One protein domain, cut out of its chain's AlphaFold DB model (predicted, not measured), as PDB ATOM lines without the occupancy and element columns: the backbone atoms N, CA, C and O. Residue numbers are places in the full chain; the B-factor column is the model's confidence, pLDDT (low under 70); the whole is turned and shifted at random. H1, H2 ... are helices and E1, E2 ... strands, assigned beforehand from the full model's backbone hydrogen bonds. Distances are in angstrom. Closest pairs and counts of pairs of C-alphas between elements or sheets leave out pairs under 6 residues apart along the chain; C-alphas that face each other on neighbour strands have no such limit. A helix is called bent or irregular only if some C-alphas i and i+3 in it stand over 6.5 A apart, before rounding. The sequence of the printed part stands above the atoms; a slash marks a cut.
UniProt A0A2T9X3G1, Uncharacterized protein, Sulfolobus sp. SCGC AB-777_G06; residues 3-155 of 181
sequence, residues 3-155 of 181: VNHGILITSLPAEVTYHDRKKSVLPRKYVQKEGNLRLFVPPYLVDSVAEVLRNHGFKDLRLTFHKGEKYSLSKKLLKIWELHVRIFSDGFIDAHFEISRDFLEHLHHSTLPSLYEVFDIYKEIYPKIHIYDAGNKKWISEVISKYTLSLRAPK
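What this domain is: This is residues 3 to 155 of the 181 residues of an uncharacterized protein of Sulfolobus sp. SCGC AB-777_G06 (UniProt A0A2T9X3G1). A single strongly twisted sheet of eight strands is folded back on itself at the sharply bent strand E8, with a small leaf of E1 and E2 partly face to face with a larger leaf of E7, E3, E6, E5 and E4. Helices H2 and H4 pack on one face of the larger leaf, H2 over E5 and H4 over E6, while the short helices H1 and H3 only graze the sheet. The printed part has 153 residues with four named helices and eight named strands, in the order E1 E2 H1 E3 H2 E4 E5 E6 H3 H4 E7 E8, and its class is mixed, helices and strands. The sheet runs E2 E1 E8 E7 E3 E6 E5 E4, antiparallel throughout. The whole is compact, with a radius of gyration of the C-alphas of 15.2 A and spans of 45 by 35 by 26 A.

How they stand to each other: E8, residues 138 to 152, is the hinge of the folded sheet and bends by 100 degrees at residue 141. Its pairing is staggered: residues 138 to 140 pair with E7, residues 131 to 133, where N 133 and O 138 are 2.8 A apart, and residues 140 to 152 pair with E1, residues 7 to 18, where N 8 and O 151 are 2.9 A apart. E2, residues 23 to 25, is an edge strand and forms a hairpin with E1, with N 24 and O 16 at 2.9 A. On the other leaf E7 pairs with E3, residues 37 to 40, with N 132 and O 38 at 2.8 A. E3 pairs with E6, residues 92 to 99, with N 39 and O 93 at 2.9 A. E4, residues 71 to 76, E5, residues 81 to 87, and E6 form a meander, each strand the antiparallel neighbour of the one before; N 73 and O 85 are 2.8 A apart, and so are N 84 and O 96. H2, residues 43 to 55, is on the sheet at a height of 9.2 A and runs along the strands, at 15 degrees to E5 on the local plane. H4, residues 116 to 122, is on the same face at a height of 8.1 A, slantwise to the strands at 53 degrees to E6 on the local plane. H2 touches H4 with residues 49 to 53 alone, about perpendicular at 82 degrees; their closest C-alphas, those of Val 49 and Tyr 122, are 5.8 A apart. H1, residues 28 to 31, and H3, residues 104 to 107, only graze the sheet. O i to N i+4 pairs are within hydrogen-bond range in 7 of 9 cases in H2 and 2 of 3 in H4, while H1 and H3 are too short for such a pair.

Where its parts are: E8 measures 31.0 A from first to last C-alpha, and E1, the next strand in the sheet, 31.7 A. E1 begins at C-alpha 7, (155.379, 144.694, 215.652). E6 is 23.1 A long, E5 19.8 A and E4 16.6 A. H2 is 19.7 A long and irregular, with C-alphas 44 and 47 at 7.3 A; H4 is 10.0 A long and begins at C-alpha 116, (156.113, 145.688, 198.183). E8 ends at C-alpha 152, (153.851, 140.463, 216.587).

The domain as a whole: The C-alphas of Asp 20 and Lys 155, the two farthest apart, are 45.4 A apart. The printed part has no cut. The link from H2 to E4 is long, residues 56 to 70, and its residues 59 to 60 pair with residues 73 to 74 of E4. The mean pLDDT of the printed part is 93.2, and residues 3 to 5 and 62 to 65 of the model are under 70.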
ATOM      1  N   VAL A   3     158.431 149.609 211.925       55.56
ATOM      2  CA  VAL A   3     158.669 148.638 213.002       55.56
ATOM      3  C   VAL A   3     158.500 149.376 214.317       55.56
ATOM      4  O   VAL A   3     159.421 150.046 214.784       55.56
ATOM      5  N   ASN A   4     157.325 149.250 214.926       53.06
ATOM      6  CA  ASN A   4     157.004 149.921 216.178       53.06
ATOM      7  C   ASN A   4     156.792 148.873 217.278       53.06
ATOM      8  O   ASN A   4     156.066 147.899 217.097       53.06
ATOM      9  N   HIS A   5     157.493 149.004 218.407       57.19
ATOM     10  CA  HIS A   5     157.262 148.174 219.605       57.19
ATOM     11  C   HIS A   5     157.397 146.644 219.404       57.19
ATOM     12  O   HIS A   5     156.888 145.858 220.189       57.19
ATOM     13  N   GLY A   6     158.161 146.200 218.393       76.31
ATOM     14  CA  GLY A   6     158.335 144.766 218.097       76.31
ATOM     15  C   GLY A   6     157.253 144.202 217.176       76.31
ATOM     16  O   GLY A   6     157.258 143.013 216.886       76.31
ATOM     17  N   ILE A   7     156.355 145.046 216.675       84.06
ATOM     18  CA  ILE A   7     155.379 144.694 215.652       84.06
ATOM     19  C   ILE A   7     155.965 145.052 214.288       84.06
ATOM     20  O   ILE A   7     156.479 146.154 214.098       84.06
ATOM     21  N   LEU A   8     155.885 144.110 213.355       88.94
ATOM     22  CA  LEU A   8     156.159 144.337 211.946       88.94
ATOM     23  C   LEU A   8     154.835 144.535 211.211       88.94
ATOM     24  O   LEU A   8     153.921 143.735 211.397       88.94
ATOM     25  N   ILE A   9     154.730 145.581 210.391       91.44
ATOM     26  CA  ILE A   9     153.532 145.889 209.598       91.44
ATOM     27  C   ILE A   9     153.885 145.867 208.110       91.44
ATOM     28  O   ILE A   9     154.865 146.484 207.690       91.44
ATOM     29  N   THR A  10     153.060 145.181 207.321       94.81
ATOM     30  CA  THR A  10     153.145 145.126 205.855       94.81
ATOM     31  C   THR A  10     151.743 145.123 205.239       94.81
ATOM     32  O   THR A  10     150.728 145.036 205.943       94.81
ATOM     33  N   SER A  11     151.680 145.221 203.916       96.88
ATOM     34  CA  SER A  11     150.444 145.172 203.151       96.88
ATOM     35  C   SER A  11     150.488 144.079 202.094       96.88
ATOM     36  O   SER A  11     151.473 143.949 201.375       96.88
ATOM     37  N   LEU A  12     149.389 143.343 201.940       98.06
ATOM     38  CA  LEU A  12     149.224 142.340 200.883       98.06
ATOM     39  C   LEU A  12     147.940 142.606 200.089       98.06
ATOM     40  O   LEU A  12     147.002 143.169 200.659       98.06
ATOM     41  N   PRO A  13     147.875 142.243 198.794       98.31
ATOM     42  CA  PRO A  13     146.657 142.377 197.996       98.31
ATOM     43  C   PRO A  13     145.437 141.759 198.693       98.31
ATOM     44  O   PRO A  13     145.537 140.677 199.266       98.31
ATOM     45  N   ALA A  14     144.303 142.455 198.666       98.38
ATOM     46  CA  ALA A  14     143.028 141.977 199.201       98.38
ATOM     47  C   ALA A  14     142.017 141.782 198.075       98.38
ATOM     48  O   ALA A  14     141.468 140.698 197.918       98.38
ATOM     49  N   GLU A  15     141.826 142.804 197.249       98.50
ATOM     50  CA  GLU A  15     141.011 142.732 196.042       98.50
ATOM     51  C   GLU A  15     141.885 143.019 194.824       98.50
ATOM     52  O   GLU A  15     142.709 143.938 194.845       98.50
ATOM     53  N   VAL A  16     141.731 142.211 193.778       98.50
ATOM     54  CA  VAL A  16     142.567 142.259 192.576       98.50
ATOM     55  C   VAL A  16     141.735 142.119 191.309       98.50
ATOM     56  O   VAL A  16     140.688 141.470 191.311       98.50
ATOM     57  N   THR A  17     142.250 142.667 190.213       98.38
ATOM     58  CA  THR A  17     141.824 142.352 188.847       98.38
ATOM     59  C   THR A  17     142.908 141.496 188.195       98.38
ATOM     60  O   THR A  17     144.096 141.815 188.283       98.38
ATOM     61  N   TYR A  18     142.518 140.409 187.536       98.38
ATOM     62  CA  TYR A  18     143.421 139.590 186.724       98.38
ATOM     63  C   TYR A  18     143.473 140.076 185.270       98.38
ATOM     64  O   TYR A  18     142.576 140.775 184.802       98.38
ATOM     65  N   HIS A  19     144.474 139.628 184.507       95.62
ATOM     66  CA  HIS A  19     144.599 139.961 183.076       95.62
ATOM     67  C   HIS A  19     143.400 139.531 182.207       95.62
ATOM     68  O   HIS A  19     143.161 140.124 181.158       95.62
ATOM     69  N   ASP A  20     142.612 138.543 182.645       95.19
ATOM     70  CA  ASP A  20     141.343 138.165 182.005       95.19
ATOM     71  C   ASP A  20     140.178 139.124 182.345       95.19
ATOM     72  O   ASP A  20     139.027 138.846 182.009       95.19
ATOM     73  N   ARG A  21     140.480 140.256 182.999       95.25
ATOM     74  CA  ARG A  21     139.564 141.297 183.488       95.25
ATOM     75  C   ARG A  21     138.607 140.848 184.594       95.25
ATOM     76  O   ARG A  21     137.724 141.615 184.980       95.25
ATOM     77  N   LYS A  22     138.774 139.644 185.153       97.19
ATOM     78  CA  LYS A  22     137.970 139.192 186.296       97.19
ATOM     79  C   LYS A  22     138.507 139.781 187.595       97.19
ATOM     80  O   LYS A  22     139.710 139.745 187.848       97.19
ATOM     81  N   LYS A  23     137.593 140.265 188.433       97.69
ATOM     82  CA  LYS A  23     137.890 140.698 189.801       97.69
ATOM     83  C   LYS A  23     137.789 139.533 190.778       97.69
ATOM     84  O   LYS A  23     137.006 138.607 190.567       97.69
ATOM     85  N   SER A  24     138.569 139.579 191.850       97.81
ATOM     86  CA  SER A  24     138.518 138.591 192.924       97.81
ATOM     87  C   SER A  24     138.941 139.201 194.253       97.81
ATOM     88  O   SER A  24     139.868 140.009 194.308       97.81
ATOM     89  N   VAL A  25     138.273 138.778 195.326       98.31
ATOM     90  CA  VAL A  25     138.709 139.031 196.698       98.31
ATOM     91  C   VAL A  25     139.521 137.826 197.154       98.31
ATOM     92  O   VAL A  25     139.005 136.711 197.247       98.31
ATOM     93  N   LEU A  26     140.800 138.048 197.432       98.25
ATOM     94  CA  LEU A  26     141.718 137.026 197.904       98.25
ATOM     95  C   LEU A  26     141.503 136.799 199.406       98.25
ATOM     96  O   LEU A  26     141.602 137.749 200.184       98.25
ATOM     97  N   PRO A  27     141.250 135.560 199.870       98.12
ATOM     98  CA  PRO A  27     141.071 135.306 201.294       98.12
ATOM     99  C   PRO A  27     142.299 135.726 202.110       98.12
ATOM    100  O   PRO A  27     143.434 135.419 201.753       98.12
ATOM    101  N   ARG A  28     142.100 136.342 203.281       97.12
ATOM    102  CA  ARG A  28     143.220 136.780 204.137       97.12
ATOM    103  C   ARG A  28     144.220 135.659 204.457       97.12
ATOM    104  O   ARG A  28     145.425 135.858 204.351       97.12
ATOM    105  N   LYS A  29     143.725 134.461 204.795       96.50
ATOM    106  CA  LYS A  29     144.573 133.278 205.046       96.50
ATOM    107  C   LYS A  29     145.348 132.830 203.803       96.50
ATOM    108  O   LYS A  29     146.436 132.286 203.937       96.50
ATOM    109  N   TYR A  30     144.783 133.047 202.615       97.56
ATOM    110  CA  TYR A  30     145.423 132.708 201.350       97.56
ATOM    111  C   TYR A  30     146.639 133.602 201.109       97.56
ATOM    112  O   TYR A  30     147.728 133.092 200.873       97.56
ATOM    113  N   VAL A  31     146.491 134.919 201.250       97.38
ATOM    114  CA  VAL A  31     147.606 135.843 200.985       97.38
ATOM    115  C   VAL A  31     148.712 135.765 202.038       97.38
ATOM    116  O   VAL A  31     149.856 136.071 201.742       97.38
ATOM    117  N   GLN A  32     148.405 135.296 203.252       96.25
ATOM    118  CA  GLN A  32     149.390 135.087 204.322       96.25
ATOM    119  C   GLN A  32     150.267 133.837 204.146       96.25
ATOM    120  O   GLN A  32     151.166 133.616 204.957       96.25
ATOM    121  N   LYS A  33     150.034 133.015 203.119       95.31
ATOM    122  CA  LYS A  33     150.840 131.824 202.846       95.31
ATOM    123  C   LYS A  33     151.902 132.138 201.791       95.31
ATOM    124  O   LYS A  33     151.574 132.551 200.681       95.31
ATOM    125  N   GLU A  34     153.170 131.922 202.145       91.88
ATOM    126  CA  GLU A  34     154.304 132.072 201.223       91.88
ATOM    127  C   GLU A  34     154.075 131.265 199.933       91.88
ATOM    128  O   GLU A  34     153.576 130.138 199.974       91.88
ATOM    129  N   GLY A  35     154.440 131.852 198.791       93.75
ATOM    130  CA  GLY A  35     154.355 131.221 197.474       93.75
ATOM    131  C   GLY A  35     152.988 131.333 196.796       93.75
ATOM    132  O   GLY A  35     152.898 131.089 195.597       93.75
ATOM    133  N   ASN A  36     151.931 131.742 197.508       97.56
ATOM    134  CA  ASN A  36     150.623 131.970 196.886       97.56
ATOM    135  C   ASN A  36     150.618 133.219 196.000       97.56
ATOM    136  O   ASN A  36     150.064 133.191 194.906       97.56
ATOM    137  N   LEU A  37     151.244 134.299 196.468       98.38
ATOM    138  CA  LEU A  37     151.497 135.501 195.682       98.38
ATOM    139  C   LEU A  37     153.004 135.659 195.532       98.38
ATOM    140  O   LEU A  37     153.713 135.740 196.535       98.38
ATOM    141  N   ARG A  38     153.476 135.684 194.289       98.50
ATOM    142  CA  ARG A  38     154.903 135.712 193.950       98.50
ATOM    143  C   ARG A  38     155.198 136.947 193.121       98.50
ATOM    144  O   ARG A  38     154.395 137.305 192.258       98.50
ATOM    145  N   LEU A  39     156.337 137.585 193.358       98.75
ATOM    146  CA  LEU A  39     156.840 138.602 192.440       98.75
ATOM    147  C   LEU A  39     157.475 137.912 191.228       98.75
ATOM    148  O   LEU A  39     157.874 136.747 191.300       98.75
ATOM    149  N   PHE A  40     157.576 138.634 190.119       98.69
ATOM    150  CA  PHE A  40     158.241 138.144 188.919       98.69
ATOM    151  C   PHE A  40     159.082 139.228 188.253       98.69
ATOM    152  O   PHE A  40     158.647 140.372 188.095       98.69
ATOM    153  N   VAL A  41     160.261 138.818 187.798       98.69
ATOM    154  CA  VAL A  41     161.130 139.572 186.896       98.69
ATOM    155  C   VAL A  41     161.523 138.684 185.713       98.69
ATOM    156  O   VAL A  41     161.578 137.465 185.862       98.69
ATOM    157  N   PRO A  42     161.828 139.251 184.534       98.56
ATOM    158  CA  PRO A  42     162.416 138.480 183.446       98.56
ATOM    159  C   PRO A  42     163.653 137.673 183.899       98.56
ATOM    160  O   PRO A  42     164.504 138.238 184.591       98.56
ATOM    161  N   PRO A  43     163.816 136.398 183.486       98.44
ATOM    162  CA  PRO A  43     164.903 135.533 183.962       98.44
ATOM    163  C   PRO A  43     166.314 136.117 183.803       98.44
ATOM    164  O   PRO A  43     167.167 135.920 184.664       98.44
ATOM    165  N   TYR A  44     166.558 136.894 182.743       98.25
ATOM    166  CA  TYR A  44     167.854 137.535 182.499       98.25
ATOM    167  C   TYR A  44     168.205 138.638 183.518       98.25
ATOM    168  O   TYR A  44     169.352 139.071 183.560       98.25
ATOM    169  N   LEU A  45     167.251 139.088 184.345       98.50
ATOM    170  CA  LEU A  45     167.471 140.070 185.415       98.50
ATOM    171  C   LEU A  45     167.696 139.434 186.791       98.50
ATOM    172  O   LEU A  45     168.010 140.155 187.732       98.50
ATOM    173  N   VAL A  46     167.546 138.114 186.938       98.56
ATOM    174  CA  VAL A  46     167.647 137.419 188.235       98.56
ATOM    175  C   VAL A  46     168.956 137.736 188.965       98.56
ATOM    176  O   VAL A  46     168.941 138.021 190.162       98.56
ATOM    177  N   ASP A  47     170.077 137.731 188.242       98.62
ATOM    178  CA  ASP A  47     171.398 138.015 188.812       98.62
ATOM    179  C   ASP A  47     171.526 139.480 189.251       98.62
ATOM    180  O   ASP A  47     171.942 139.753 190.378       98.62
ATOM    181  N   SER A  48     171.063 140.416 188.420       98.56
ATOM    182  CA  SER A  48     171.053 141.848 188.741       98.56
ATOM    183  C   SER A  48     170.133 142.176 189.920       98.56
ATOM    184  O   SER A  48     170.482 143.000 190.760       98.56
ATOM    185  N   VAL A  49     168.977 141.513 190.042       98.62
ATOM    186  CA  VAL A  49     168.080 141.684 191.200       98.62
ATOM    187  C   VAL A  49     168.762 141.223 192.484       98.62
ATOM    188  O   VAL A  49     168.699 141.923 193.496       98.62
ATOM    189  N   ALA A  50     169.444 140.075 192.452       98.44
ATOM    190  CA  ALA A  50     170.200 139.593 193.602       98.44
ATOM    191  C   ALA A  50     171.315 140.576 193.997       98.44
ATOM    192  O   ALA A  50     171.515 140.836 195.182       98.44
ATOM    193  N   GLU A  51     172.018 141.153 193.021       98.50
ATOM    194  CA  GLU A  51     173.053 142.165 193.251       98.50
ATOM    195  C   GLU A  51     172.494 143.457 193.867       98.50
ATOM    196  O   GLU A  51     173.008 143.915 194.886       98.50
ATOM    197  N   VAL A  52     171.395 144.001 193.338       98.56
ATOM    198  CA  VAL A  52     170.747 145.203 193.898       98.56
ATOM    199  C   VAL A  52     170.281 144.970 195.336       98.56
ATOM    200  O   VAL A  52     170.463 145.835 196.196       98.56
ATOM    201  N   LEU A  53     169.745 143.784 195.638       98.50
ATOM    202  CA  LEU A  53     169.404 143.411 197.012       98.50
ATOM    203  C   LEU A  53     170.653 143.361 197.903       98.50
ATOM    204  O   LEU A  53     170.629 143.895 199.015       98.50
ATOM    205  N   ARG A  54     171.769 142.785 197.438       98.25
ATOM    206  CA  ARG A  54     173.036 142.782 198.197       98.25
ATOM    207  C   ARG A  54     173.552 144.196 198.461       98.25
ATOM    208  O   ARG A  54     173.936 144.488 199.594       98.25
ATOM    209  N   ASN A  55     173.461 145.092 197.480       98.25
ATOM    210  CA  ASN A  55     173.804 146.509 197.643       98.25
ATOM    211  C   ASN A  55     172.920 147.197 198.698       98.25
ATOM    212  O   ASN A  55     173.371 148.085 199.416       98.25
ATOM    213  N   HIS A  56     171.695 146.701 198.886       97.62
ATOM    214  CA  HIS A  56     170.787 147.105 199.957       97.62
ATOM    215  C   HIS A  56     171.021 146.386 201.294       97.62
ATOM    216  O   HIS A  56     170.191 146.484 202.203       97.62
ATOM    217  N   GLY A  57     172.144 145.687 201.460       96.75
ATOM    218  CA  GLY A  57     172.542 145.041 202.708       96.75
ATOM    219  C   GLY A  57     171.950 143.648 202.923       96.75
ATOM    220  O   GLY A  57     172.036 143.133 204.042       96.75
ATOM    221  N   PHE A  58     171.359 143.038 201.892       97.31
ATOM    222  CA  PHE A  58     171.042 141.613 201.931       97.31
ATOM    223  C   PHE A  58     172.319 140.771 201.864       97.31
ATOM    224  O   PHE A  58     173.321 141.163 201.269       97.31
ATOM    225  N   LYS A  59     172.282 139.593 202.481       95.81
ATOM    226  CA  LYS A  59     173.388 138.636 202.521       95.81
ATOM    227  C   LYS A  59     172.895 137.257 202.121       95.81
ATOM    228  O   LYS A  59     171.764 136.897 202.437       95.81
ATOM    229  N   ASP A  60     173.757 136.483 201.475       92.56
ATOM    230  CA  ASP A  60     173.485 135.079 201.186       92.56
ATOM    231  C   ASP A  60     173.331 134.282 202.487       92.56
ATOM    232  O   ASP A  60     174.162 134.351 203.403       92.56
ATOM    233  N   LEU A  61     172.244 133.521 202.567       84.38
ATOM    234  CA  LEU A  61     171.962 132.654 203.694       84.38
ATOM    235  C   LEU A  61     172.837 131.404 203.618       84.38
ATOM    236  O   LEU A  61     172.816 130.655 202.645       84.38
ATOM    237  N   ARG A  62     173.590 131.155 204.689       68.12
ATOM    238  CA  ARG A  62     174.304 129.890 204.894       68.12
ATOM    239  C   ARG A  62     173.375 128.919 205.632       68.12
ATOM    240  O   ARG A  62     172.638 129.351 206.515       68.12
ATOM    241  N   LEU A  63     173.454 127.623 205.315       59.81
ATOM    242  CA  LEU A  63     172.720 126.548 206.009       59.81
ATOM    243  C   LEU A  63     171.183 126.663 205.891       59.81
ATOM    244  O   LEU A  63     170.456 126.622 206.882       59.81
ATOM    245  N   THR A  64     170.671 126.821 204.668       63.12
ATOM    246  CA  THR A  64     169.233 126.740 204.355       63.12
ATOM    247  C   THR A  64     168.878 125.433 203.664       63.12
ATOM    248  O   THR A  64     169.606 124.985 202.783       63.12
ATOM    249  N   PHE A  65     167.708 124.874 203.981       67.50
ATOM    250  CA  PHE A  65     167.053 123.924 203.085       67.50
ATOM    251  C   PHE A  65     166.618 124.670 201.825       67.50
ATOM    252  O   PHE A  65     165.634 125.416 201.848       67.50
ATOM    253  N   HIS A  66     167.386 124.501 200.754       71.88
ATOM    254  CA  HIS A  66     167.057 125.066 199.454       71.88
ATOM    255  C   HIS A  66     165.777 124.424 198.917       71.88
ATOM    256  O   HIS A  66     165.636 123.203 198.905       71.88
ATOM    257  N   LYS A  67     164.840 125.256 198.460       78.12
ATOM    258  CA  LYS A  67     163.586 124.859 197.805       78.12
ATOM    259  C   LYS A  67     163.698 124.921 196.273       78.12
ATOM    260  O   LYS A  67     162.682 124.977 195.587       78.12
ATOM    261  N   GLY A  68     164.923 124.929 195.745       87.56
ATOM    262  CA  GLY A  68     165.212 125.094 194.318       87.56
ATOM    263  C   GLY A  68     165.463 126.543 193.889       87.56
ATOM    264  O   GLY A  68     165.574 126.805 192.694       87.56
ATOM    265  N   GLU A  69     165.555 127.492 194.827       93.75
ATOM    266  CA  GLU A  69     165.946 128.867 194.508       93.75
ATOM    267  C   GLU A  69     167.416 128.971 194.061       93.75
ATOM    268  O   GLU A  69     168.280 128.256 194.567       93.75
ATOM    269  N   LYS A  70     167.706 129.897 193.134       95.38
ATOM    270  CA  LYS A  70     169.073 130.238 192.696       95.38
ATOM    271  C   LYS A  70     169.778 131.116 193.733       95.38
ATOM    272  O   LYS A  70     170.962 130.930 193.988       95.38
ATOM    273  N   TYR A  71     169.043 132.046 194.346       96.31
ATOM    274  CA  TYR A  71     169.537 132.882 195.440       96.31
ATOM    275  C   TYR A  71     168.602 132.827 196.641       96.31
ATOM    276  O   TYR A  71     167.388 132.955 196.502       96.31
ATOM    277  N   SER A  72     169.195 132.700 197.824       95.62
ATOM    278  CA  SER A  72     168.524 132.749 199.120       95.62
ATOM    279  C   SER A  72     169.192 133.851 199.934       95.62
ATOM    280  O   SER A  72     170.308 133.690 200.427       95.62
ATOM    281  N   LEU A  73     168.541 135.010 199.992       96.62
ATOM    282  CA  LEU A  73     169.073 136.234 200.573       96.62
ATOM    283  C   LEU A  73     168.271 136.623 201.812       96.62
ATOM    284  O   LEU A  73     167.056 136.428 201.865       96.62
ATOM    285  N   SER A  74     168.925 137.243 202.788       95.94
ATOM    286  CA  SER A  74     168.226 137.874 203.901       95.94
ATOM    287  C   SER A  74     168.824 139.203 204.316       95.94
ATOM    288  O   SER A  74     170.015 139.470 204.139       95.94
ATOM    289  N   LYS A  75     167.983 140.048 204.905       95.75
ATOM    290  CA  LYS A  75     168.388 141.298 205.538       95.75
ATOM    291  C   LYS A  75     167.765 141.383 206.918       95.75
ATOM    292  O   LYS A  75     166.543 141.359 207.065       95.75
ATOM    293  N   LYS A  76     168.614 141.542 207.932       93.00
ATOM    294  CA  LYS A  76     168.157 141.853 209.287       93.00
ATOM    295  C   LYS A  76     167.500 143.224 209.292       93.00
ATOM    296  O   LYS A  76     168.058 144.199 208.789       93.00
ATOM    297  N   LEU A  77     166.310 143.274 209.863       89.06
ATOM    298  CA  LEU A  77     165.544 144.488 210.070       89.06
ATOM    299  C   LEU A  77     165.621 144.882 211.546       89.06
ATOM    300  O   LEU A  77     166.312 144.249 212.346       89.06
ATOM    301  N   LEU A  78     164.940 145.964 211.917       78.44
ATOM    302  CA  LEU A  78     164.935 146.439 213.298       78.44
ATOM    303  C   LEU A  78     164.519 145.324 214.279       78.44
ATOM    304  O   LEU A  78     163.556 144.587 214.053       78.44
ATOM    305  N   LYS A  79     165.217 145.278 215.421       81.44
ATOM    306  CA  LYS A  79     165.011 144.341 216.538       81.44
ATOM    307  C   LYS A  79     165.296 142.880 216.175       81.44
ATOM    308  O   LYS A  79     166.454 142.486 216.112       81.44
ATOM    309  N   ILE A  80     164.241 142.079 216.045       88.12
ATOM    310  CA  ILE A  80     164.300 140.618 215.945       88.12
ATOM    311  C   ILE A  80     163.796 140.112 214.595       88.12
ATOM    312  O   ILE A  80     163.657 138.911 214.435       88.12
ATOM    313  N   TRP A  81     163.466 141.006 213.664       92.69
ATOM    314  CA  TRP A  81     162.882 140.643 212.377       92.69
ATOM    315  C   TRP A  81     163.950 140.512 211.302       92.69
ATOM    316  O   TRP A  81     164.949 141.232 211.296       92.69
ATOM    317  N   GLU A  82     163.707 139.625 210.355       94.38
ATOM    318  CA  GLU A  82     164.552 139.408 209.193       94.38
ATOM    319  C   GLU A  82     163.656 139.264 207.961       94.38
ATOM    320  O   GLU A  82     162.623 138.598 208.011       94.38
ATOM    321  N   LEU A  83     164.012 139.945 206.871       96.00
ATOM    322  CA  LEU A  83     163.335 139.808 205.583       96.00
ATOM    323  C   LEU A  83     164.117 138.820 204.733       96.00
ATOM    324  O   LEU A  83     165.281 139.060 204.414       96.00
ATOM    325  N   HIS A  84     163.459 137.728 204.375       95.75
ATOM    326  CA  HIS A  84     163.981 136.655 203.550       95.75
ATOM    327  C   HIS A  84     163.457 136.797 202.129       95.75
ATOM    328  O   HIS A  84     162.275 137.072 201.930       95.75
ATOM    329  N   VAL A  85     164.338 136.595 201.153       97.19
ATOM    330  CA  VAL A  85     164.037 136.669 199.722       97.19
ATOM    331  C   VAL A  85     164.654 135.461 199.032       97.19
ATOM    332  O   VAL A  85     165.863 135.243 199.094       97.19
ATOM    333  N   ARG A  86     163.819 134.677 198.357       96.94
ATOM    334  CA  ARG A  86     164.215 133.578 197.480       96.94
ATOM    335  C   ARG A  86     163.982 133.996 196.040       96.94
ATOM    336  O   ARG A  86     162.872 134.391 195.694       96.94
ATOM    337  N   ILE A  87     165.011 133.890 195.211       97.94
ATOM    338  CA  ILE A  87     164.963 134.228 193.788       97.94
ATOM    339  C   ILE A  87     165.232 132.957 192.996       97.94
ATOM    340  O   ILE A  87     166.268 132.312 193.166       97.94
ATOM    341  N   PHE A  88     164.297 132.593 192.132       97.69
ATOM    342  CA  PHE A  88     164.356 131.394 191.312       97.69
ATOM    343  C   PHE A  88     164.937 131.722 189.935       97.69
ATOM    344  O   PHE A  88     164.830 132.846 189.445       97.69
ATOM    345  N   SER A  89     165.577 130.741 189.296       97.81
ATOM    346  CA  SER A  89     166.190 130.925 187.971       97.81
ATOM    347  C   SER A  89     165.173 131.251 186.874       97.81
ATOM    348  O   SER A  89     165.547 131.795 185.842       97.81
ATOM    349  N   ASP A  90     163.901 130.923 187.094       97.88
ATOM    350  CA  ASP A  90     162.782 131.229 186.202       97.88
ATOM    351  C   ASP A  90     162.212 132.646 186.392       97.88
ATOM    352  O   ASP A  90     161.261 133.015 185.706       97.88
ATOM    353  N   GLY A  91     162.794 133.453 187.287       98.38
ATOM    354  CA  GLY A  91     162.400 134.842 187.503       98.38
ATOM    355  C   GLY A  91     161.358 135.054 188.598       98.38
ATOM    356  O   GLY A  91     161.069 136.205 188.935       98.38
ATOM    357  N   PHE A  92     160.807 133.992 189.194       98.62
ATOM    358  CA  PHE A  92     159.942 134.157 190.359       98.62
ATOM    359  C   PHE A  92     160.736 134.550 191.603       98.62
ATOM    360  O   PHE A  92     161.880 134.136 191.808       98.62
ATOM    361  N   ILE A  93     160.099 135.346 192.457       98.56
ATOM    362  CA  ILE A  93     160.660 135.810 193.719       98.56
ATOM    363  C   ILE A  93     159.614 135.608 194.816       98.56
ATOM    364  O   ILE A  93     158.507 136.148 194.741       98.56
ATOM    365  N   ASP A  94     159.996 134.859 195.848       98.00
ATOM    366  CA  ASP A  94     159.213 134.678 197.069       98.00
ATOM    367  C   ASP A  94     159.911 135.399 198.215       98.00
ATOM    368  O   ASP A  94     161.123 135.271 198.389       98.00
ATOM    369  N   ALA A  95     159.162 136.143 199.021       97.06
ATOM    370  CA  ALA A  95     159.728 136.833 200.166       97.06
ATOM    371  C   ALA A  95     158.793 136.825 201.368       97.06
ATOM    372  O   ALA A  95     157.567 136.807 201.233       97.06
ATOM    373  N   HIS A  96     159.382 136.835 202.557       96.69
ATOM    374  CA  HIS A  96     158.648 136.852 203.812       96.69
ATOM    375  C   HIS A  96     159.482 137.444 204.943       96.69
ATOM    376  O   HIS A  96     160.709 137.382 204.956       96.69
ATOM    377  N   PHE A  97     158.785 137.985 205.929       95.56
ATOM    378  CA  PHE A  97     159.340 138.308 207.225       95.56
ATOM    379  C   PHE A  97     159.315 137.072 208.118       95.56
ATOM    380  O   PHE A  97     158.285 136.400 208.221       95.56
ATOM    381  N   GLU A  98     160.426 136.814 208.795       93.50
ATOM    382  CA  GLU A  98     160.541 135.834 209.873       93.50
ATOM    383  C   GLU A  98     161.277 136.440 211.070       93.50
ATOM    384  O   GLU A  98     161.852 137.532 210.998       93.50
ATOM    385  N   ILE A  99     161.233 135.743 212.207       91.62
ATOM    386  CA  ILE A  99     162.149 136.052 213.306       91.62
ATOM    387  C   ILE A  99     163.566 135.755 212.826       91.62
ATOM    388  O   ILE A  99     163.813 134.716 212.221       91.62
ATOM    389  N   SER A 100     164.496 136.653 213.129       90.19
ATOM    390  CA  SER A 100     165.885 136.503 212.741       90.19
ATOM    391  C   SER A 100     166.468 135.199 213.255       90.19
ATOM    392  O   SER A 100     166.267 134.802 214.405       90.19
ATOM    393  N   ARG A 101     167.295 134.587 212.415       86.62
ATOM    394  CA  ARG A 101     167.966 133.310 212.689       86.62
ATOM    395  C   ARG A 101     168.981 133.367 213.821       86.62
ATOM    396  O   ARG A 101     169.544 132.346 214.204       86.62
ATOM    397  N   ASP A 102     169.233 134.549 214.378       87.19
ATOM    398  CA  ASP A 102     169.952 134.693 215.642       87.19
ATOM    399  C   ASP A 102     169.170 134.104 216.834       87.19
ATOM    400  O   ASP A 102     169.778 133.838 217.874       87.19
ATOM    401  N   PHE A 103     167.858 133.884 216.691       88.50
ATOM    402  CA  PHE A 103     166.952 133.433 217.748       88.50
ATOM    403  C   PHE A 103     166.338 132.065 217.432       88.50
ATOM    404  O   PHE A 103     165.948 131.820 216.295       88.50
ATOM    405  N   LEU A 104     166.222 131.166 218.413       85.56
ATOM    406  CA  LEU A 104     165.665 129.813 218.218       85.56
ATOM    407  C   LEU A 104     164.211 129.822 217.721       85.56
ATOM    408  O   LEU A 104     163.779 128.903 217.027       85.56
ATOM    409  N   GLU A 105     163.463 130.872 218.044       88.69
ATOM    410  CA  GLU A 105     162.055 131.026 217.700       88.69
ATOM    411  C   GLU A 105     161.815 131.098 216.182       88.69
ATOM    412  O   GLU A 105     160.701 130.810 215.746       88.69
ATOM    413  N   HIS A 106     162.843 131.375 215.364       82.56
ATOM    414  CA  HIS A 106     162.736 131.306 213.899       82.56
ATOM    415  C   HIS A 106     162.279 129.928 213.384       82.56
ATOM    416  O   HIS A 106     161.696 129.843 212.311       82.56
ATOM    417  N   LEU A 107     162.501 128.854 214.154       83.38
ATOM    418  CA  LEU A 107     162.129 127.488 213.768       83.38
ATOM    419  C   LEU A 107     160.623 127.199 213.872       83.38
ATOM    420  O   LEU A 107     160.135 126.282 213.217       83.38
ATOM    421  N   HIS A 108     159.889 127.939 214.708       82.94
ATOM    422  CA  HIS A 108     158.499 127.604 215.053       82.94
ATOM    423  C   HIS A 108     157.539 128.795 214.965       82.94
ATOM    424  O   HIS A 108     156.324 128.618 215.061       82.94
ATOM    425  N   HIS A 109     158.058 130.014 214.825       86.31
ATOM    426  CA  HIS A 109     157.226 131.202 214.719       86.31
ATOM    427  C   HIS A 109     156.653 131.371 213.310       86.31
ATOM    428  O   HIS A 109     157.240 130.951 212.316       86.31
ATOM    429  N   SER A 110     155.496 132.026 213.220       86.94
ATOM    430  CA  SER A 110     154.875 132.337 211.939       86.94
ATOM    431  C   SER A 110     155.712 133.319 211.119       86.94
ATOM    432  O   SER A 110     156.312 134.258 211.653       86.94
ATOM    433  N   THR A 111     155.688 133.110 209.805       92.56
ATOM    434  CA  THR A 111     156.207 134.034 208.795       92.56
ATOM    435  C   THR A 111     155.079 134.899 208.234       92.56
ATOM    436  O   THR A 111     153.905 134.524 208.299       92.56
ATOM    437  N   LEU A 112     155.420 136.027 207.615       95.38
ATOM    438  CA  LEU A 112     154.458 136.875 206.906       95.38
ATOM    439  C   LEU A 112     155.000 137.249 205.518       95.38
ATOM    440  O   LEU A 112     156.058 137.869 205.470       95.38
ATOM    441  N   PRO A 113     154.324 136.904 204.404       97.12
ATOM    442  CA  PRO A 113     154.801 137.250 203.067       97.12
ATOM    443  C   PRO A 113     155.028 138.751 202.874       97.12
ATOM    444  O   PRO A 113     154.317 139.576 203.449       97.12
ATOM    445  N   SER A 114     156.006 139.082 202.036       97.19
ATOM    446  CA  SER A 114     156.380 140.441 201.649       97.19
ATOM    447  C   SER A 114     156.401 140.537 200.127       97.19
ATOM    448  O   SER A 114     156.910 139.648 199.451       97.19
ATOM    449  N   LEU A 115     155.832 141.615 199.587       98.19
ATOM    450  CA  LEU A 115     155.838 141.892 198.148       98.19
ATOM    451  C   LEU A 115     156.416 143.281 197.891       98.19
ATOM    452  O   LEU A 115     157.425 143.439 197.208       98.19
ATOM    453  N   TYR A 116     155.784 144.299 198.475       97.94
ATOM    454  CA  TYR A 116     156.113 145.688 198.183       97.94
ATOM    455  C   TYR A 116     157.485 146.091 198.719       97.94
ATOM    456  O   TYR A 116     158.170 146.851 198.052       97.94
ATOM    457  N   GLU A 117     157.933 145.549 199.855       97.12
ATOM    458  CA  GLU A 117     159.243 145.896 200.414       97.12
ATOM    459  C   GLU A 117     160.406 145.388 199.554       97.12
ATOM    460  O   GLU A 117     161.445 146.038 199.485       97.12
ATOM    461  N   VAL A 118     160.234 144.250 198.878       97.94
ATOM    462  CA  VAL A 118     161.230 143.716 197.936       97.94
ATOM    463  C   VAL A 118     161.141 144.435 196.593       97.94
ATOM    464  O   VAL A 118     162.172 144.803 196.030       97.94
ATOM    465  N   PHE A 119     159.920 144.702 196.110       98.56
ATOM    466  CA  PHE A 119     159.695 145.520 194.915       98.56
ATOM    467  C   PHE A 119     160.305 146.916 195.048       98.56
ATOM    468  O   PHE A 119     160.955 147.385 194.120       98.56
ATOM    469  N   ASP A 120     160.155 147.559 196.206       98.31
ATOM    470  CA  ASP A 120     160.693 148.892 196.466       98.31
ATOM    471  C   ASP A 120     162.216 148.974 196.333       98.31
ATOM    472  O   ASP A 120     162.729 150.070 196.126       98.31
ATOM    473  N   ILE A 121     162.915 147.839 196.403       98.31
ATOM    474  CA  ILE A 121     164.360 147.751 196.200       98.31
ATOM    475  C   ILE A 121     164.678 147.463 194.732       98.31
ATOM    476  O   ILE A 121     165.363 148.243 194.079       98.31
ATOM    477  N   TYR A 122     164.162 146.368 194.164       98.38
ATOM    478  CA  TYR A 122     164.559 146.004 192.798       98.38
ATOM    479  C   TYR A 122     163.985 146.940 191.725       98.38
ATOM    480  O   TYR A 122     164.454 146.912 190.583       98.38
ATOM    481  N   LYS A 123     162.988 147.780 192.055       98.25
ATOM    482  CA  LYS A 123     162.425 148.761 191.113       98.25
ATOM    483  C   LYS A 123     163.461 149.738 190.557       98.25
ATOM    484  O   LYS A 123     163.204 150.327 189.515       98.25
ATOM    485  N   GLU A 124     164.619 149.867 191.206       97.94
ATOM    486  CA  GLU A 124     165.776 150.615 190.700       97.94
ATOM    487  C   GLU A 124     166.251 150.126 189.327       97.94
ATOM    488  O   GLU A 124     166.626 150.937 188.485       97.94
ATOM    489  N   ILE A 125     166.194 148.813 189.081       97.94
ATOM    490  CA  ILE A 125     166.605 148.204 187.805       97.94
ATOM    491  C   ILE A 125     165.422 147.690 186.982       97.94
ATOM    492  O   ILE A 125     165.529 147.525 185.769       97.94
ATOM    493  N   TYR A 126     164.283 147.430 187.627       98.19
ATOM    494  CA  TYR A 126     163.083 146.933 186.968       98.19
ATOM    495  C   TYR A 126     161.821 147.566 187.576       98.19
ATOM    496  O   TYR A 126     161.187 146.967 188.449       98.19
ATOM    497  N   PRO A 127     161.414 148.770 187.122       97.81
ATOM    498  CA  PRO A 127     160.338 149.563 187.729       97.81
ATOM    499  C   PRO A 127     158.933 149.061 187.354       97.81
ATOM    500  O   PRO A 127     158.019 149.844 187.097       97.81
ATOM    501  N   LYS A 128     158.745 147.739 187.289       97.38
ATOM    502  CA  LYS A 128     157.470 147.082 186.995       97.38
ATOM    503  C   LYS A 128     157.192 146.026 188.054       97.38
ATOM    504  O   LYS A 128     157.993 145.118 188.271       97.38
ATOM    505  N   ILE A 129     156.037 146.134 188.701       97.88
ATOM    506  CA  ILE A 129     155.566 145.108 189.626       97.88
ATOM    507  C   ILE A 129     154.731 144.087 188.851       97.88
ATOM    508  O   ILE A 129     153.705 144.423 188.263       97.88
ATOM    509  N   HIS A 130     155.175 142.833 188.847       98.19
ATOM    510  CA  HIS A 130     154.382 141.706 188.368       98.19
ATOM    511  C   HIS A 130     154.107 140.788 189.544       98.19
ATOM    512  O   HIS A 130     155.043 140.331 190.197       98.19
ATOM    513  N   ILE A 131     152.826 140.540 189.806       98.56
ATOM    514  CA  ILE A 131     152.387 139.646 190.873       98.56
ATOM    515  C   ILE A 131     151.667 138.470 190.224       98.56
ATOM    516  O   ILE A 131     150.681 138.645 189.501       98.56
ATOM    517  N   TYR A 132     152.170 137.272 190.486       98.62
ATOM    518  CA  TYR A 132     151.553 136.027 190.072       98.62
ATOM    519  C   TYR A 132     150.793 135.413 191.240       98.62
ATOM    520  O   TYR A 132     151.361 135.183 192.308       98.62
ATOM    521  N   ASP A 133     149.513 135.134 191.024       98.31
ATOM    522  CA  ASP A 133     148.699 134.314 191.906       98.31
ATOM    523  C   ASP A 133     148.895 132.841 191.521       98.31
ATOM    524  O   ASP A 133     148.350 132.364 190.523       98.31
ATOM    525  N   ALA A 134     149.694 132.122 192.309       97.56
ATOM    526  CA  ALA A 134     150.076 130.743 192.033       97.56
ATOM    527  C   ALA A 134     148.935 129.741 192.256       97.56
ATOM    528  O   ALA A 134     148.827 128.761 191.518       97.56
ATOM    529  N   GLY A 135     148.062 129.983 193.237       95.44
ATOM    530  CA  GLY A 135     146.913 129.118 193.514       95.44
ATOM    531  C   GLY A 135     145.858 129.192 192.414       95.44
ATOM    532  O   GLY A 135     145.317 128.161 192.019       95.44
ATOM    533  N   ASN A 136     145.623 130.384 191.862       95.62
ATOM    534  CA  ASN A 136     144.708 130.580 190.736       95.62
ATOM    535  C   ASN A 136     145.395 130.462 189.368       95.62
ATOM    536  O   ASN A 136     144.709 130.439 188.346       95.62
ATOM    537  N   LYS A 137     146.729 130.376 189.345       97.19
ATOM    538  CA  LYS A 137     147.586 130.346 188.150       97.19
ATOM    539  C   LYS A 137     147.373 131.543 187.221       97.19
ATOM    540  O   LYS A 137     147.314 131.392 186.000       97.19
ATOM    541  N   LYS A 138     147.237 132.741 187.792       97.56
ATOM    542  CA  LYS A 138     146.897 133.962 187.050       97.56
ATOM    543  C   LYS A 138     147.815 135.118 187.394       97.56
ATOM    544  O   LYS A 138     148.219 135.305 188.535       97.56
ATOM    545  N   TRP A 139     148.066 135.949 186.394       98.44
ATOM    546  CA  TRP A 139     148.702 137.243 186.587       98.44
ATOM    547  C   TRP A 139     147.685 138.258 187.102       98.44
ATOM    548  O   TRP A 139     146.588 138.386 186.544       98.44
ATOM    549  N   ILE A 140     148.063 138.988 188.147       98.44
ATOM    550  CA  ILE A 140     147.314 140.138 188.649       98.44
ATOM    551  C   ILE A 140     147.706 141.354 187.810       98.44
ATOM    552  O   ILE A 140     148.884 141.700 187.734       98.44
ATOM    553  N   SER A 141     146.720 142.000 187.190       97.88
ATOM    554  CA  SER A 141     146.921 143.230 186.419       97.88
ATOM    555  C   SER A 141     146.747 144.488 187.269       97.88
ATOM    556  O   SER A 141     147.354 145.510 186.977       97.88
ATOM    557  N   GLU A 142     145.921 144.428 188.318       98.00
ATOM    558  CA  GLU A 142     145.639 145.562 189.201       98.00
ATOM    559  C   GLU A 142     145.350 145.085 190.629       98.00
ATOM    560  O   GLU A 142     144.664 144.082 190.831       98.00
ATOM    561  N   VAL A 143     145.841 145.825 191.626       98.25
ATOM    562  CA  VAL A 143     145.482 145.640 193.039       98.25
ATOM    563  C   VAL A 143     144.525 146.762 193.435       98.25
ATOM    564  O   VAL A 143     144.946 147.908 193.562       98.25
ATOM    565  N   ILE A 144     143.254 146.418 193.642       98.25
ATOM    566  CA  ILE A 144     142.170 147.357 193.967       98.25
ATOM    567  C   ILE A 144     142.254 147.784 195.437       98.25
ATOM    568  O   ILE A 144     142.100 148.956 195.768       98.25
ATOM    569  N   SER A 145     142.527 146.835 196.336       98.44
ATOM    570  CA  SER A 145     142.672 147.105 197.768       98.44
ATOM    571  C   SER A 145     143.705 146.184 198.416       98.44
ATOM    572  O   SER A 145     144.105 145.163 197.849       98.44
ATOM    573  N   LYS A 146     144.173 146.556 199.613       98.50
ATOM    574  CA  LYS A 146     145.198 145.819 200.366       98.50
ATOM    575  C   LYS A 146     144.738 145.551 201.795       98.50
ATOM    576  O   LYS A 146     144.111 146.399 202.421       98.50
ATOM    577  N   TYR A 147     145.121 144.402 202.339       98.12
ATOM    578  CA  TYR A 147     145.073 144.161 203.776       98.12
ATOM    579  C   TYR A 147     146.277 144.812 204.448       98.12
ATOM    580  O   TYR A 147     147.399 144.635 203.982       98.12
ATOM    581  N   THR A 148     146.062 145.460 205.593       96.81
ATOM    582  CA  THR A 148     147.139 145.789 206.535       96.81
ATOM    583  C   THR A 148     147.318 144.623 207.499       96.81
ATOM    584  O   THR A 148     146.401 144.249 208.238       96.81
ATOM    585  N   LEU A 149     148.498 144.016 207.467       94.62
ATOM    586  CA  LEU A 149     148.835 142.837 208.249       94.62
ATOM    587  C   LEU A 149     149.945 143.182 209.228       94.62
ATOM    588  O   LEU A 149     150.842 143.960 208.915       94.62
ATOM    589  N   SER A 150     149.876 142.586 210.414       90.94
ATOM    590  CA  SER A 150     150.921 142.721 211.417       90.94
ATOM    591  C   SER A 150     151.411 141.361 211.891       90.94
ATOM    592  O   SER A 150     150.626 140.423 212.041       90.94
ATOM    593  N   LEU A 151     152.714 141.278 212.135       88.31
ATOM    594  CA  LEU A 151     153.373 140.163 212.794       88.31
ATOM    595  C   LEU A 151     153.901 140.671 214.138       88.31
ATOM    596  O   LEU A 151     154.653 141.644 214.194       88.31
ATOM    597  N   ARG A 152     153.446 140.064 215.234       87.94
ATOM    598  CA  ARG A 152     153.851 140.463 216.587       87.94
ATOM    599  C   ARG A 152     155.050 139.642 217.027       87.94
ATOM    600  O   ARG A 152     155.056 138.431 216.839       87.94
ATOM    601  N   ALA A 153     156.029 140.307 217.634       84.56
ATOM    602  CA  ALA A 153     157.156 139.629 218.250       84.56
ATOM    603  C   ALA A 153     156.667 138.711 219.384       84.56
ATOM    604  O   ALA A 153     155.736 139.086 220.111       84.56
ATOM    605  N   PRO A 154     157.315 137.555 219.594       83.44
ATOM    606  CA  PRO A 154     157.184 136.809 220.834       83.44
ATOM    607  C   PRO A 154     157.525 137.682 222.040       83.44
ATOM    608  O   PRO A 154     158.328 138.613 221.945       83.44
ATOM    609  N   LYS A 155     156.965 137.339 223.204       83.12
ATOM    610  CA  LYS A 155     157.286 138.029 224.465       83.12
ATOM    611  C   LYS A 155     158.766 137.883 224.838       83.12
ATOM    612  O   LYS A 155     159.335 138.787 225.438       83.12
TER     613      LYS A 155